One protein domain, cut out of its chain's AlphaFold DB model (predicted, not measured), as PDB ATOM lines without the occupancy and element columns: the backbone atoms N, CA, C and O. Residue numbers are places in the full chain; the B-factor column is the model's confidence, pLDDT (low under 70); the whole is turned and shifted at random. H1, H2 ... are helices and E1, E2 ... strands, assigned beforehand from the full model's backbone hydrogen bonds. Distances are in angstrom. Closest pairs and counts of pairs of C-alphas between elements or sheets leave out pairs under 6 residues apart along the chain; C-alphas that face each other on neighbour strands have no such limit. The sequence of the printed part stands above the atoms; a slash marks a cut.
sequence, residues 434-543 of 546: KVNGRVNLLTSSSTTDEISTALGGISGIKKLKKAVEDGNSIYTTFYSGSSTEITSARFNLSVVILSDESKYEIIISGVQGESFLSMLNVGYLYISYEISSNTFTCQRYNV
ATOM      1  N   LYS A 434     152.428 117.355 115.341       93.12
ATOM      2  CA  LYS A 434     153.476 117.428 114.315       93.12
ATOM      3  C   LYS A 434     154.436 116.241 114.433       93.12
ATOM      4  O   LYS A 434     155.169 116.135 115.413       93.12
ATOM      5  N   VAL A 435     154.507 115.421 113.392       94.19
ATOM      6  CA  VAL A 435     155.635 114.521 113.119       94.19
ATOM      7  C   VAL A 435     156.724 115.319 112.403       94.19
ATOM      8  O   VAL A 435     156.424 116.157 111.547       94.19
ATOM      9  N   ASN A 436     157.989 115.085 112.753       92.62
ATOM     10  CA  ASN A 436     159.124 115.777 112.141       92.62
ATOM     11  C   ASN A 436     159.075 115.655 110.604       92.62
ATOM     12  O   ASN A 436     158.893 114.557 110.079       92.62
ATOM     13  N   GLY A 437     159.274 116.768 109.888       89.81
ATOM     14  CA  GLY A 437     159.253 116.808 108.421       89.81
ATOM     15  C   GLY A 437     160.260 115.866 107.763       89.81
ATOM     16  O   GLY A 437     160.032 115.419 106.639       89.81
ATOM     17  N   ARG A 438     161.328 115.485 108.480       91.06
ATOM     18  CA  ARG A 438     162.315 114.490 108.031       91.06
ATOM     19  C   ARG A 438     161.705 113.129 107.704       91.06
ATOM     20  O   ARG A 438     162.317 112.385 106.948       91.06
ATOM     21  N   VAL A 439     160.502 112.820 108.200       91.56
ATOM     22  CA  VAL A 439     159.768 111.604 107.816       91.56
ATOM     23  C   VAL A 439     159.556 111.524 106.300       91.56
ATOM     24  O   VAL A 439     159.594 110.441 105.729       91.56
ATOM     25  N   ASN A 440     159.431 112.668 105.620       88.31
ATOM     26  CA  ASN A 440     159.277 112.726 104.167       88.31
ATOM     27  C   ASN A 440     160.542 112.319 103.402       88.31
ATOM     28  O   ASN A 440     160.434 111.867 102.264       88.31
ATOM     29  N   LEU A 441     161.717 112.449 104.026       87.75
ATOM     30  CA  LEU A 441     163.016 112.125 103.433       87.75
ATOM     31  C   LEU A 441     163.410 110.654 103.613       87.75
ATOM     32  O   LEU A 441     164.410 110.222 103.044       87.75
ATOM     33  N   LEU A 442     162.664 109.894 104.419       91.31
ATOM     34  CA  LEU A 442     162.964 108.486 104.652       91.31
ATOM     35  C   LEU A 442     162.756 107.678 103.374       91.31
ATOM     36  O   LEU A 442     161.795 107.906 102.640       91.31
ATOM     37  N   THR A 443     163.638 106.714 103.137       91.19
ATOM     38  CA  THR A 443     163.596 105.766 102.018       91.19
ATOM     39  C   THR A 443     163.766 104.341 102.543       91.19
ATOM     40  O   THR A 443     164.122 104.137 103.704       91.19
ATOM     41  N   SER A 444     163.587 103.340 101.677       93.56
ATOM     42  CA  SER A 444     163.841 101.934 102.032       93.56
ATOM     43  C   SER A 444     165.306 101.630 102.391       93.56
ATOM     44  O   SER A 444     165.609 100.537 102.857       93.56
ATOM     45  N   SER A 445     166.224 102.573 102.155       94.75
ATOM     46  CA  SER A 445     167.646 102.467 102.503       94.75
ATOM     47  C   SER A 445     168.042 103.341 103.696       94.75
ATOM     48  O   SER A 445     169.222 103.391 104.032       94.75
ATOM     49  N   SER A 446     167.089 104.038 104.325       95.38
ATOM     50  CA  SER A 446     167.372 104.868 105.496       95.38
ATOM     51  C   SER A 446     167.878 104.034 106.670       95.38
ATOM     52  O   SER A 446     167.373 102.951 106.963       95.38
ATOM     53  N   THR A 447     168.881 104.571 107.352       97.81
ATOM     54  CA  THR A 447     169.543 103.961 108.506       97.81
ATOM     55  C   THR A 447     168.715 104.094 109.785       97.81
ATOM     56  O   THR A 447     167.838 104.957 109.896       97.81
ATOM     57  N   THR A 448     169.044 103.281 110.795       97.56
ATOM     58  CA  THR A 448     168.455 103.367 112.141       97.56
ATOM     59  C   THR A 448     168.490 104.791 112.696       97.56
ATOM     60  O   THR A 448     167.481 105.271 113.210       97.56
ATOM     61  N   ASP A 449     169.617 105.490 112.554       97.56
ATOM     62  CA  ASP A 449     169.800 106.834 113.109       97.56
ATOM     63  C   ASP A 449     168.956 107.885 112.382       97.56
ATOM     64  O   ASP A 449     168.375 108.771 113.017       97.56
ATOM     65  N   GLU A 450     168.825 107.777 111.058       96.56
ATOM     66  CA  GLU A 450     167.975 108.670 110.266       96.56
ATOM     67  C   GLU A 450     166.498 108.507 110.628       96.56
ATOM     68  O   GLU A 450     165.803 109.506 110.843       96.56
ATOM     69  N   ILE A 451     166.032 107.260 110.748       97.56
ATOM     70  CA  ILE A 451     164.648 106.941 111.119       97.56
ATOM     71  C   ILE A 451     164.378 107.372 112.564       97.56
ATOM     72  O   ILE A 451     163.383 108.050 112.831       97.56
ATOM     73  N   SER A 452     165.289 107.054 113.485       96.94
ATOM     74  CA  SER A 452     165.211 107.469 114.888       96.94
ATOM     75  C   SER A 452     165.125 108.992 115.003       96.94
ATOM     76  O   SER A 452     164.245 109.515 115.683       96.94
ATOM     77  N   THR A 453     165.949 109.732 114.259       96.00
ATOM     78  CA  THR A 453     165.910 111.202 114.235       96.00
ATOM     79  C   THR A 453     164.581 111.737 113.694       96.00
ATOM     80  O   THR A 453     164.042 112.711 114.224       96.00
ATOM     81  N   ALA A 454     164.031 111.114 112.649       94.81
ATOM     82  CA  ALA A 454     162.753 111.514 112.066       94.81
ATOM     83  C   ALA A 454     161.558 111.232 112.996       94.81
ATOM     84  O   ALA A 454     160.599 112.000 113.010       94.81
ATOM     85  N   LEU A 455     161.604 110.168 113.797       96.31
ATOM     86  CA  LEU A 455     160.514 109.812 114.709       96.31
ATOM     87  C   LEU A 455     160.708 110.317 116.144       96.31
ATOM     88  O   LEU A 455     159.756 110.288 116.917       96.31
ATOM     89  N   GLY A 456     161.897 110.811 116.503       95.38
ATOM     90  CA  GLY A 456     162.247 111.196 117.876       95.38
ATOM     91  C   GLY A 456     162.595 110.002 118.775       95.38
ATOM     92  O   GLY A 456     162.344 110.039 119.983       95.38
ATOM     93  N   GLY A 457     163.126 108.928 118.187       95.00
ATOM     94  CA  GLY A 457     163.440 107.666 118.852       95.00
ATOM     95  C   GLY A 457     162.213 106.999 119.479       95.00
ATOM     96  O   GLY A 457     161.067 107.313 119.152       95.00
ATOM     97  N   ILE A 458     162.443 106.094 120.432       93.19
ATOM     98  CA  ILE A 458     161.357 105.378 121.120       93.19
ATOM     99  C   ILE A 458     160.423 106.314 121.905       93.19
ATOM    100  O   ILE A 458     159.214 106.096 121.940       93.19
ATOM    101  N   SER A 459     160.949 107.397 122.495       93.50
ATOM    102  CA  SER A 459     160.114 108.392 123.184       93.50
ATOM    103  C   SER A 459     159.143 109.060 122.209       93.50
ATOM    104  O   SER A 459     157.950 109.165 122.500       93.50
ATOM    105  N   GLY A 460     159.624 109.447 121.025       95.19
ATOM    106  CA  GLY A 460     158.798 110.046 119.983       95.19
ATOM    107  C   GLY A 460     157.759 109.086 119.399       95.19
ATOM    108  O   GLY A 460     156.618 109.501 119.207       95.19
ATOM    109  N   ILE A 461     158.083 107.796 119.235       95.31
ATOM    110  CA  ILE A 461     157.103 106.763 118.842       95.31
ATOM    111  C   ILE A 461     155.999 106.636 119.884       95.31
ATOM    112  O   ILE A 461     154.825 106.666 119.529       95.31
ATOM    113  N   LYS A 462     156.349 106.527 121.171       94.38
ATOM    114  CA  LYS A 462     155.349 106.419 122.243       94.38
ATOM    115  C   LYS A 462     154.453 107.660 122.298       94.38
ATOM    116  O   LYS A 462     153.249 107.523 122.494       94.38
ATOM    117  N   LYS A 463     155.009 108.857 122.078       95.00
ATOM    118  CA  LYS A 463     154.232 110.107 121.994       95.00
ATOM    119  C   LYS A 463     153.332 110.147 120.760       95.00
ATOM    120  O   LYS A 463     152.186 110.562 120.874       95.00
ATOM    121  N   LEU A 464     153.813 109.684 119.605       96.25
ATOM    122  CA  LEU A 464     153.015 109.593 118.382       96.25
ATOM    123  C   LEU A 464     151.877 108.573 118.529       96.25
ATOM    124  O   LEU A 464     150.744 108.892 118.190       96.25
ATOM    125  N   LYS A 465     152.156 107.387 119.082       95.31
ATOM    126  CA  LYS A 465     151.145 106.366 119.402       95.31
ATOM    127  C   LYS A 465     150.066 106.944 120.305       95.31
ATOM    128  O   LYS A 465     148.897 106.911 119.942       95.31
ATOM    129  N   LYS A 466     150.471 107.567 121.413       93.81
ATOM    130  CA  LYS A 466     149.540 108.207 122.341       93.81
ATOM    131  C   LYS A 466     148.732 109.324 121.677       93.81
ATOM    132  O   LYS A 466     147.532 109.416 121.893       93.81
ATOM    133  N   ALA A 467     149.345 110.128 120.806       94.50
ATOM    134  CA  ALA A 467     148.630 111.160 120.058       94.50
ATOM    135  C   ALA A 467     147.563 110.575 119.116       94.50
ATOM    136  O   ALA A 467     146.471 111.139 119.026       94.50
ATOM    137  N   VAL A 468     147.860 109.455 118.443       93.88
ATOM    138  CA  VAL A 468     146.899 108.718 117.603       93.88
ATOM    139  C   VAL A 468     145.756 108.153 118.451       93.88
ATOM    140  O   VAL A 468     144.599 108.347 118.093       93.88
ATOM    141  N   GLU A 469     146.053 107.530 119.592       91.38
ATOM    142  CA  GLU A 469     145.053 106.980 120.527       91.38
ATOM    143  C   GLU A 469     144.155 108.063 121.130       91.38
ATOM    144  O   GLU A 469     142.942 107.898 121.254       91.38
ATOM    145  N   ASP A 470     144.737 109.220 121.434       89.94
ATOM    146  CA  ASP A 470     143.991 110.384 121.884       89.94
ATOM    147  C   ASP A 470     143.123 110.967 120.752       89.94
ATOM    148  O   ASP A 470     142.165 111.686 121.022       89.94
ATOM    149  N   GLY A 471     143.357 110.612 119.488       89.00
ATOM    150  CA  GLY A 471     142.570 111.086 118.348       89.00
ATOM    151  C   GLY A 471     143.019 112.454 117.838       89.00
ATOM    152  O   GLY A 471     142.212 113.236 117.336       89.00
ATOM    153  N   ASN A 472     144.306 112.774 117.979       92.56
ATOM    154  CA  ASN A 472     144.881 113.976 117.385       92.56
ATOM    155  C   ASN A 472     144.895 113.867 115.855       92.56
ATOM    156  O   ASN A 472     145.241 112.828 115.295       92.56
ATOM    157  N   SER A 473     144.641 114.985 115.169       93.06
ATOM    158  CA  SER A 473     145.037 115.103 113.765       93.06
ATOM    159  C   SER A 473     146.561 115.068 113.682       93.06
ATOM    160  O   SER A 473     147.235 115.854 114.353       93.06
ATOM    161  N   ILE A 474     147.106 114.151 112.888       95.50
ATOM    162  CA  ILE A 474     148.548 114.006 112.713       95.50
ATOM    163  C   ILE A 474     148.957 114.735 111.443       95.50
ATOM    164  O   ILE A 474     148.326 114.577 110.398       95.50
ATOM    165  N   TYR A 475     150.022 115.524 111.514       92.94
ATOM    166  CA  TYR A 475     150.540 116.223 110.348       92.94
ATOM    167  C   TYR A 475     152.060 116.294 110.347       92.94
ATOM    168  O   TYR A 475     152.726 116.053 111.351       92.94
ATOM    169  N   THR A 476     152.617 116.669 109.207       91.75
ATOM    170  CA  THR A 476     154.031 116.984 109.042       91.75
ATOM    171  C   THR A 476     154.217 118.224 108.164       91.75
ATOM    172  O   THR A 476     153.248 118.836 107.712       91.75
ATOM    173  N   THR A 477     155.465 118.627 107.968       88.81
ATOM    174  CA  THR A 477     155.896 119.757 107.135       88.81
ATOM    175  C   THR A 477     156.557 119.260 105.855       88.81
ATOM    176  O   THR A 477     157.004 118.119 105.782       88.81
ATOM    177  N   PHE A 478     156.613 120.109 104.833       80.50
ATOM    178  CA  PHE A 478     157.170 119.750 103.527       80.50
ATOM    179  C   PHE A 478     158.694 119.909 103.490       80.50
ATOM    180  O   PHE A 478     159.243 120.734 104.221       80.50
ATOM    181  N   TYR A 479     159.371 119.178 102.604       79.50
ATOM    182  CA  TYR A 479     160.774 119.422 102.265       79.50
ATOM    183  C   TYR A 479     160.926 119.802 100.790       79.50
ATOM    184  O   TYR A 479     160.558 119.057  99.883       79.50
ATOM    185  N   SER A 480     161.505 120.975 100.535       74.56
ATOM    186  CA  SER A 480     161.943 121.362  99.196       74.56
ATOM    187  C   SER A 480     163.281 120.697  98.896       74.56
ATOM    188  O   SER A 480     164.321 121.105  99.422       74.56
ATOM    189  N   GLY A 481     163.252 119.664  98.053       68.75
ATOM    190  CA  GLY A 481     164.416 118.811  97.815       68.75
ATOM    191  C   GLY A 481     164.824 118.049  99.081       68.75
ATOM    192  O   GLY A 481     163.979 117.689  99.893       68.75
ATOM    193  N   SER A 482     166.123 117.807  99.265       68.50
ATOM    194  CA  SER A 482     166.651 117.029 100.397       68.50
ATOM    195  C   SER A 482     167.061 117.858 101.619       68.50
ATOM    196  O   SER A 482     167.448 117.282 102.634       68.50
ATOM    197  N   SER A 483     167.017 119.194 101.552       69.06
ATOM    198  CA  SER A 483     167.712 120.040 102.537       69.06
ATOM    199  C   SER A 483     166.854 121.073 103.260       69.06
ATOM    200  O   SER A 483     167.213 121.458 104.370       69.06
ATOM    201  N   THR A 484     165.741 121.536 102.680       81.38
ATOM    202  CA  THR A 484     165.024 122.709 103.215       81.38
ATOM    203  C   THR A 484     163.602 122.363 103.645       81.38
ATOM    204  O   THR A 484     162.745 122.108 102.801       81.38
ATOM    205  N   GLU A 485     163.336 122.408 104.953       85.38
ATOM    206  CA  GLU A 485     161.985 122.258 105.505       85.38
ATOM    207  C   GLU A 485     161.148 123.524 105.255       85.38
ATOM    208  O   GLU A 485     161.524 124.625 105.658       85.38
ATOM    209  N   ILE A 486     159.980 123.367 104.636       83.56
ATOM    210  CA  ILE A 486     158.967 124.415 104.508       83.56
ATOM    211  C   ILE A 486     157.985 124.269 105.672       83.56
ATOM    212  O   ILE A 486     157.063 123.451 105.648       83.56
ATOM    213  N   THR A 487     158.173 125.085 106.706       82.50
ATOM    214  CA  THR A 487     157.379 125.036 107.944       82.50
ATOM    215  C   THR A 487     156.001 125.691 107.829       82.50
ATOM    216  O   THR A 487     155.150 125.468 108.689       82.50
ATOM    217  N   SER A 488     155.764 126.471 106.770       79.25
ATOM    218  CA  SER A 488     154.489 127.146 106.496       79.25
ATOM    219  C   SER A 488     153.427 126.242 105.861       79.25
ATOM    220  O   SER A 488     152.253 126.606 105.856       79.25
ATOM    221  N   ALA A 489     153.808 125.068 105.348       78.19
ATOM    222  CA  ALA A 489     152.904 124.115 104.708       78.19
ATOM    223  C   ALA A 489     152.690 122.880 105.597       78.19
ATOM    224  O   ALA A 489     153.651 122.308 106.113       78.19
ATOM    225  N   ARG A 490     151.429 122.459 105.760       85.00
ATOM    226  CA  ARG A 490     151.041 121.281 106.551       85.00
ATOM    227  C   ARG A 490     150.537 120.158 105.646       85.00
ATOM    228  O   ARG A 490     149.657 120.394 104.823       85.00
ATOM    229  N   PHE A 491     151.044 118.944 105.857       82.38
ATOM    230  CA  PHE A 491     150.528 117.708 105.262       82.38
ATOM    231  C   PHE A 491     149.912 116.830 106.334       82.38
ATOM    232  O   PHE A 491     150.605 116.411 107.257       82.38
ATOM    233  N   ASN A 492     148.620 116.545 106.202       88.88
ATOM    234  CA  ASN A 492     147.947 115.614 107.096       88.88
ATOM    235  C   ASN A 492     148.407 114.190 106.789       88.88
ATOM    236  O   ASN A 492     148.459 113.781 105.629       88.88
ATOM    237  N   LEU A 493     148.717 113.450 107.843       90.75
ATOM    238  CA  LEU A 493     149.149 112.067 107.779       90.75
ATOM    239  C   LEU A 493     148.043 111.172 108.326       90.75
ATOM    240  O   LEU A 493     147.405 111.495 109.328       90.75
ATOM    241  N   SER A 494     147.865 110.014 107.701       92.12
ATOM    242  CA  SER A 494     147.156 108.900 108.328       92.12
ATOM    243  C   SER A 494     148.193 107.977 108.944       92.12
ATOM    244  O   SER A 494     149.060 107.467 108.231       92.12
ATOM    245  N   VAL A 495     148.118 107.782 110.258       95.44
ATOM    246  CA  VAL A 495     149.096 106.995 111.012       95.44
ATOM    247  C   VAL A 495     148.393 105.866 111.749       95.44
ATOM    248  O   VAL A 495     147.429 106.102 112.471       95.44
ATOM    249  N   VAL A 496     148.902 104.650 111.580       95.31
ATOM    250  CA  VAL A 496     148.495 103.469 112.348       95.31
ATOM    251  C   VAL A 496     149.731 102.921 113.042       95.31
ATOM    252  O   VAL A 496     150.775 102.772 112.409       95.31
ATOM    253  N   ILE A 497     149.621 102.642 114.340       96.12
ATOM    254  CA  ILE A 497     150.704 102.055 115.129       96.12
ATOM    255  C   ILE A 497     150.179 100.804 115.813       96.12
ATOM    256  O   ILE A 497     149.220 100.867 116.581       96.12
ATOM    257  N   LEU A 498     150.832  99.683 115.539       94.00
ATOM    258  CA  LEU A 498     150.646  98.413 116.223       94.00
ATOM    259  C   LEU A 498     151.898  98.145 117.056       94.00
ATOM    260  O   LEU A 498     153.003  98.507 116.657       94.00
ATOM    261  N   SER A 499     151.746  97.552 118.233       92.75
ATOM    262  CA  SER A 499     152.890  97.252 119.093       92.75
ATOM    263  C   SER A 499     152.614  96.064 119.993       92.75
ATOM    264  O   SER A 499     151.493  95.914 120.478       92.75
ATOM    265  N   ASP A 500     153.660  95.305 120.277       92.12
ATOM    266  CA  ASP A 500     153.707  94.278 121.314       92.12
ATOM    267  C   ASP A 500     154.942  94.503 122.214       92.12
ATOM    268  O   ASP A 500     155.575  95.562 122.168       92.12
ATOM    269  N   GLU A 501     155.276  93.538 123.072       90.31
ATOM    270  CA  GLU A 501     156.433  93.631 123.977       90.31
ATOM    271  C   GLU A 501     157.795  93.597 123.258       90.31
ATOM    272  O   GLU A 501     158.810  93.949 123.859       90.31
ATOM    273  N   SER A 502     157.834  93.190 121.987       93.31
ATOM    274  CA  SER A 502     159.052  93.024 121.187       93.31
ATOM    275  C   SER A 502     159.264  94.130 120.152       93.31
ATOM    276  O   SER A 502     160.407  94.527 119.912       93.31
ATOM    277  N   LYS A 503     158.195  94.685 119.569       95.75
ATOM    278  CA  LYS A 503     158.307  95.625 118.442       95.75
ATOM    279  C   LYS A 503     157.184  96.659 118.351       95.75
ATOM    280  O   LYS A 503     156.098  96.495 118.905       95.75
ATOM    281  N   TYR A 504     157.448  97.708 117.572       97.69
ATOM    282  CA  TYR A 504     156.457  98.671 117.083       97.69
ATOM    283  C   TYR A 504     156.420  98.643 115.554       97.69
ATOM    284  O   TYR A 504     157.454  98.780 114.906       97.69
ATOM    285  N   GLU A 505     155.225  98.545 114.982       97.56
ATOM    286  CA  GLU A 505     154.962  98.611 113.545       97.56
ATOM    287  C   GLU A 505     154.151  99.874 113.249       97.56
ATOM    288  O   GLU A 505     153.056 100.077 113.772       97.56
ATOM    289  N   ILE A 506     154.721 100.758 112.436       97.81
ATOM    290  CA  ILE A 506     154.248 102.121 112.210       97.81
ATOM    291  C   ILE A 506     153.984 102.285 110.716       97.81
ATOM    292  O   ILE A 506     154.893 102.217 109.891       97.81
ATOM    293  N   ILE A 507     152.731 102.544 110.368       95.69
ATOM    294  CA  ILE A 507     152.280 102.806 109.003       95.69
ATOM    295  C   ILE A 507     151.983 104.297 108.904       95.69
ATOM    296  O   ILE A 507     151.101 104.794 109.602       95.69
ATOM    297  N   ILE A 508     152.694 105.007 108.029       94.19
ATOM    298  CA  ILE A 508     152.485 106.439 107.770       94.19
ATOM    299  C   ILE A 508     152.106 106.617 106.307       94.19
ATOM    300  O   ILE A 508     152.904 106.351 105.410       94.19
ATOM    301  N   SER A 509     150.889 107.088 106.064       89.69
ATOM    302  CA  SER A 509     150.381 107.388 104.725       89.69
ATOM    303  C   SER A 509     150.218 108.889 104.528       89.69
ATOM    304  O   SER A 509     149.847 109.607 105.459       89.69
ATOM    305  N   GLY A 510     150.456 109.349 103.300       84.44
ATOM    306  CA  GLY A 510     150.372 110.768 102.943       84.44
ATOM    307  C   GLY A 510     151.705 111.508 103.045       84.44
ATOM    308  O   GLY A 510     151.706 112.736 103.083       84.44
ATOM    309  N   VAL A 511     152.831 110.784 103.082       85.88
ATOM    310  CA  VAL A 511     154.156 111.414 102.976       85.88
ATOM    311  C   VAL A 511     154.395 111.930 101.553       85.88
ATOM    312  O   VAL A 511     153.870 111.383 100.577       85.88
ATOM    313  N   GLN A 512     155.202 112.985 101.443       80.44
ATOM    314  CA  GLN A 512     155.594 113.615 100.178       80.44
ATOM    315  C   GLN A 512     156.256 112.596  99.245       80.44
ATOM    316  O   GLN A 512     157.158 111.903  99.691       80.44
ATOM    317  N   GLY A 513     155.855 112.521  97.969       70.25
ATOM    318  CA  GLY A 513     156.472 111.646  96.956       70.25
ATOM    319  C   GLY A 513     157.871 112.096  96.497       70.25
ATOM    320  O   GLY A 513     158.309 113.203  96.790       70.25
ATOM    321  N   GLU A 514     158.577 111.246  95.743       60.25
ATOM    322  CA  GLU A 514     159.967 111.495  95.301       60.25
ATOM    323  C   GLU A 514     160.120 112.534  94.166       60.25
ATOM    324  O   GLU A 514     161.240 112.909  93.826       60.25
ATOM    325  N   SER A 515     159.025 113.045  93.585       55.69
ATOM    326  CA  SER A 515     159.071 114.035  92.497       55.69
ATOM    327  C   SER A 515     158.792 115.460  92.989       55.69
ATOM    328  O   SER A 515     157.787 115.722  93.646       55.69
ATOM    329  N   PHE A 516     159.659 116.404  92.599       44.56
ATOM    330  CA  PHE A 516     159.648 117.829  92.980       44.56
ATOM    331  C   PHE A 516     158.345 118.582  92.623       44.56
ATOM    332  O   PHE A 516     158.091 119.654  93.166       44.56
ATOM    333  N   LEU A 517     157.507 118.025  91.738       47.50
ATOM    334  CA  LEU A 517     156.266 118.643  91.245       47.50
ATOM    335  C   LEU A 517     155.014 117.765  91.395       47.50
ATOM    336  O   LEU A 517     153.955 118.140  90.890       47.50
ATOM    337  N   SER A 518     155.076 116.613  92.074       48.78
ATOM    338  CA  SER A 518     153.866 115.809  92.274       48.78
ATOM    339  C   SER A 518     152.992 116.455  93.351       48.78
ATOM    340  O   SER A 518     153.060 116.104  94.526       48.78
ATOM    341  N   MET A 519     152.126 117.378  92.936       47.03
ATOM    342  CA  MET A 519     151.029 117.952  93.733       47.03
ATOM    343  C   MET A 519     150.003 116.900  94.212       47.03
ATOM    344  O   MET A 519     148.957 117.254  94.751       47.03
ATOM    345  N   LEU A 520     150.279 115.610  94.008       53.53
ATOM    346  CA  LEU A 520     149.427 114.491  94.368       53.53
ATOM    347  C   LEU A 520     150.152 113.622  95.401       53.53
ATOM    348  O   LEU A 520     151.090 112.887  95.099       53.53
ATOM    349  N   ASN A 521     149.700 113.768  96.645       53.47
ATOM    350  CA  ASN A 521     150.036 112.941  97.799       53.47
ATOM    351  C   ASN A 521     149.778 111.475  97.523       53.47
ATOM    352  O   ASN A 521     148.610 111.144  97.383       53.47
ATOM    353  N   VAL A 522     150.786 110.603  97.556       65.94
ATOM    354  CA  VAL A 522     150.546 109.161  97.757       65.94
ATOM    355  C   VAL A 522     151.864 108.389  97.990       65.94
ATOM    356  O   VAL A 522     152.179 107.413  97.314       65.94
ATOM    357  N   GLY A 523     152.681 108.822  98.955       74.69
ATOM    358  CA  GLY A 523     153.720 107.967  99.539       74.69
ATOM    359  C   GLY A 523     153.208 107.249 100.794       74.69
ATOM    360  O   GLY A 523     152.442 107.824 101.575       74.69
ATOM    361  N   TYR A 524     153.645 106.010 100.999       87.62
ATOM    362  CA  TYR A 524     153.403 105.210 102.202       87.62
ATOM    363  C   TYR A 524     154.736 104.704 102.768       87.62
ATOM    364  O   TYR A 524     155.587 104.205 102.029       87.62
ATOM    365  N   LEU A 525     154.914 104.842 104.083       93.12
ATOM    366  CA  LEU A 525     156.028 104.275 104.835       93.12
ATOM    367  C   LEU A 525     155.526 103.178 105.766       93.12
ATOM    368  O   LEU A 525     154.623 103.408 106.573       93.12
ATOM    369  N   TYR A 526     156.188 102.033 105.698       96.31
ATOM    370  CA  TYR A 526     156.166 101.014 106.732       96.31
ATOM    371  C   TYR A 526     157.451 101.121 107.542       96.31
ATOM    372  O   TYR A 526     158.539 100.975 106.986       96.31
ATOM    373  N   ILE A 527     157.356 101.393 108.836       97.62
ATOM    374  CA  ILE A 527     158.510 101.473 109.729       97.62
ATOM    375  C   ILE A 527     158.338 100.430 110.825       97.62
ATOM    376  O   ILE A 527     157.301 100.389 111.480       97.62
ATOM    377  N   SER A 528     159.362  99.613 111.045       97.38
ATOM    378  CA  SER A 528     159.418  98.684 112.174       97.38
ATOM    379  C   SER A 528     160.542  99.091 113.121       97.38
ATOM    380  O   SER A 528     161.651  99.387 112.667       97.38
ATOM    381  N   TYR A 529     160.249  99.117 114.418       97.88
ATOM    382  CA  TYR A 529     161.219  99.308 115.494       97.88
ATOM    383  C   TYR A 529     161.268  98.061 116.373       97.88
ATOM    384  O   TYR A 529     160.272  97.710 117.004       97.88
ATOM    385  N   GLU A 530     162.432  97.426 116.430       97.25
ATOM    386  CA  GLU A 530     162.691  96.232 117.235       97.25
ATOM    387  C   GLU A 530     163.303  96.647 118.582       97.25
ATOM    388  O   GLU A 530     164.397  97.217 118.626       97.25
ATOM    389  N   ILE A 531     162.610  96.361 119.689       94.31
ATOM    390  CA  ILE A 531     162.977  96.842 121.033       94.31
ATOM    391  C   ILE A 531     164.269  96.178 121.509       94.31
ATOM    392  O   ILE A 531     165.148  96.848 122.047       94.31
ATOM    393  N   SER A 532     164.400  94.869 121.279       94.25
ATOM    394  CA  SER A 532     165.527  94.057 121.756       94.25
ATOM    395  C   SER A 532     166.877  94.506 121.189       94.25
ATOM    396  O   SER A 532     167.888  94.509 121.891       94.25
ATOM    397  N   SER A 533     166.885  94.910 119.921       94.81
ATOM    398  CA  SER A 533     168.085  95.342 119.200       94.81
ATOM    399  C   SER A 533     168.211  96.863 119.098       94.81
ATOM    400  O   SER A 533     169.258  97.353 118.679       94.81
ATOM    401  N   ASN A 534     167.171  97.609 119.484       95.12
ATOM    402  CA  ASN A 534     167.067  99.057 119.310       95.12
ATOM    403  C   ASN A 534     167.314  99.488 117.850       95.12
ATOM    404  O   ASN A 534     168.026 100.458 117.584       95.12
ATOM    405  N   THR A 535     166.757  98.744 116.892       96.75
ATOM    406  CA  THR A 535     166.958  98.998 115.458       96.75
ATOM    407  C   THR A 535     165.676  99.440 114.776       96.75
ATOM    408  O   THR A 535     164.581  99.009 115.135       96.75
ATOM    409  N   PHE A 536     165.823 100.303 113.769       97.75
ATOM    410  CA  PHE A 536     164.728 100.691 112.891       97.75
ATOM    411  C   PHE A 536     164.942 100.125 111.495       97.75
ATOM    412  O   PHE A 536     166.059 100.091 110.983       97.75
ATOM    413  N   THR A 537     163.842  99.770 110.847       97.38
ATOM    414  CA  THR A 537     163.800  99.497 109.411       97.38
ATOM    415  C   THR A 537     162.672 100.296 108.782       97.38
ATOM    416  O   THR A 537     161.643 100.533 109.415       97.38
ATOM    417  N   CYS A 538     162.864 100.738 107.543       96.44
ATOM    418  CA  CYS A 538     161.855 101.459 106.781       96.44
ATOM    419  C   CYS A 538     161.676 100.786 105.422       96.44
ATOM    420  O   CYS A 538     162.650 100.418 104.772       96.44
ATOM    421  N   GLN A 539     160.432 100.637 104.987       94.81
ATOM    422  CA  GLN A 539     160.082 100.342 103.608       94.81
ATOM    423  C   GLN A 539     159.219 101.481 103.093       94.81
ATOM    424  O   GLN A 539     158.197 101.830 103.687       94.81
ATOM    425  N   ARG A 540     159.635 102.048 101.971       90.25
ATOM    426  CA  ARG A 540     158.927 103.119 101.296       90.25
ATOM    427  C   ARG A 540     158.259 102.603 100.036       90.25
ATOM    428  O   ARG A 540     158.891 101.957  99.204       90.25
ATOM    429  N   TYR A 541     157.002 102.985  99.873       86.19
ATOM    430  CA  TYR A 541     156.204 102.717  98.692       86.19
ATOM    431  C   TYR A 541     155.724 104.051  98.132       86.19
ATOM    432  O   TYR A 541     155.014 104.801  98.801       86.19
ATOM    433  N   ASN A 542     156.121 104.358  96.903       76.94
ATOM    434  CA  ASN A 542     155.641 105.537  96.195       76.94
ATOM    435  C   ASN A 542     154.544 105.098  95.225       76.94
ATOM    436  O   ASN A 542     154.765 104.208  94.402       76.94
ATOM    437  N   VAL A 543     153.375 105.726  95.280       64.12
ATOM    438  CA  VAL A 543     152.375 105.561  94.227       64.12
ATOM    439  C   VAL A 543     152.731 106.534  93.114       64.12
ATOM    440  O   VAL A 543     152.708 107.753  93.281       64.12
TER     441      VAL A 543
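What this domain is: This is residues 434 to 543 of the 546 residues of an uncharacterized protein of Bacteroides sp. CAG:598 (UniProt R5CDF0). A five-stranded sheet, curled like part of a barrel, has helices H2 and H3 packed over one face and the short H1 on that same face near E1, while the other face is bare of helices. E2 bends sharply, and its first part folds over with E1 at one edge of the sheet. The printed part has 110 residues, with three named helices followed by five named strands, in the order H1 H2 H3 E1 E2 E3 E4 E5. The sheet is antiparallel in the order E1 E2 E3 E4 E5, a meander in which each strand is the antiparallel neighbour of the one before; the class is mixed, in two layers, with H2 and H3 on one face of the sheet. The whole is compact, with a radius of gyration of the C-alphas of 13.2 A and spans of 41 by 31 by 23 A.

How they stand to each other: In the twisted sheet, E1, residues 474 to 480, and E2, residues 484 to 499, form a hairpin, with N 476 and O 491 2.8 A apart. E2 bends by 101 degrees at residue 488; its pairing is staggered, with E1 over residues 484 to 493 and with E3, residues 503 to 511, over residues 494 to 499. Hairpin E2 and E3 has N 498 and O 505 at 2.9 A. E3 and E4, residues 523 to 530, have N 506 and O 527 at 2.8 A, and E4 and E5, residues 535 to 542, have N 526 and O 539 at 2.8 A; both pairs are hairpins. H3, residues 457 to 470, is over E2 and only just over E3, where 3 C-alphas fall, at a height over the sheet of 8.5 A; it runs across the strands, at 79 degrees to E2 on the local plane. Its closest C-alphas to E2 are those of Lys 465 and Ile 497, 6.1 A apart. H2, residues 448 to 455, is over E5 at 8.2 A. H2 and H3 only just touch, only at the corner, with 3 pairs of C-alphas within 8 A, the closest being those of Leu 455 and Ile 461, 6.2 A apart. H1, residues 437 to 441, touches H2, the closest C-alphas being those of Arg 438 and Ala 454, 5.0 A apart. Every O i to N i+4 pair is within hydrogen-bond range in H2 and H3; in H1 it is 0 of 1, beside 2 of 2 O i to N i+3 pairs.

Where its parts are: E2 is 32.4 A long, E5 23.3 A, E4 23.1 A, E3 22.5 A, E1 20.4 A and H3 19.9 A. H1 begins at C-alpha 437 (159.253, 116.808, 108.421), and E5 ends at C-alpha 542 (155.641, 105.537, 96.195).

The domain as a whole: The two C-alphas farthest apart, those of Glu 501 and Leu 517, are 41.2 A apart. The printed part has no cut, and its one long link is E3 to E4. The pLDDT is under 70 at residues 481 to 483, 514 to 522 and 543.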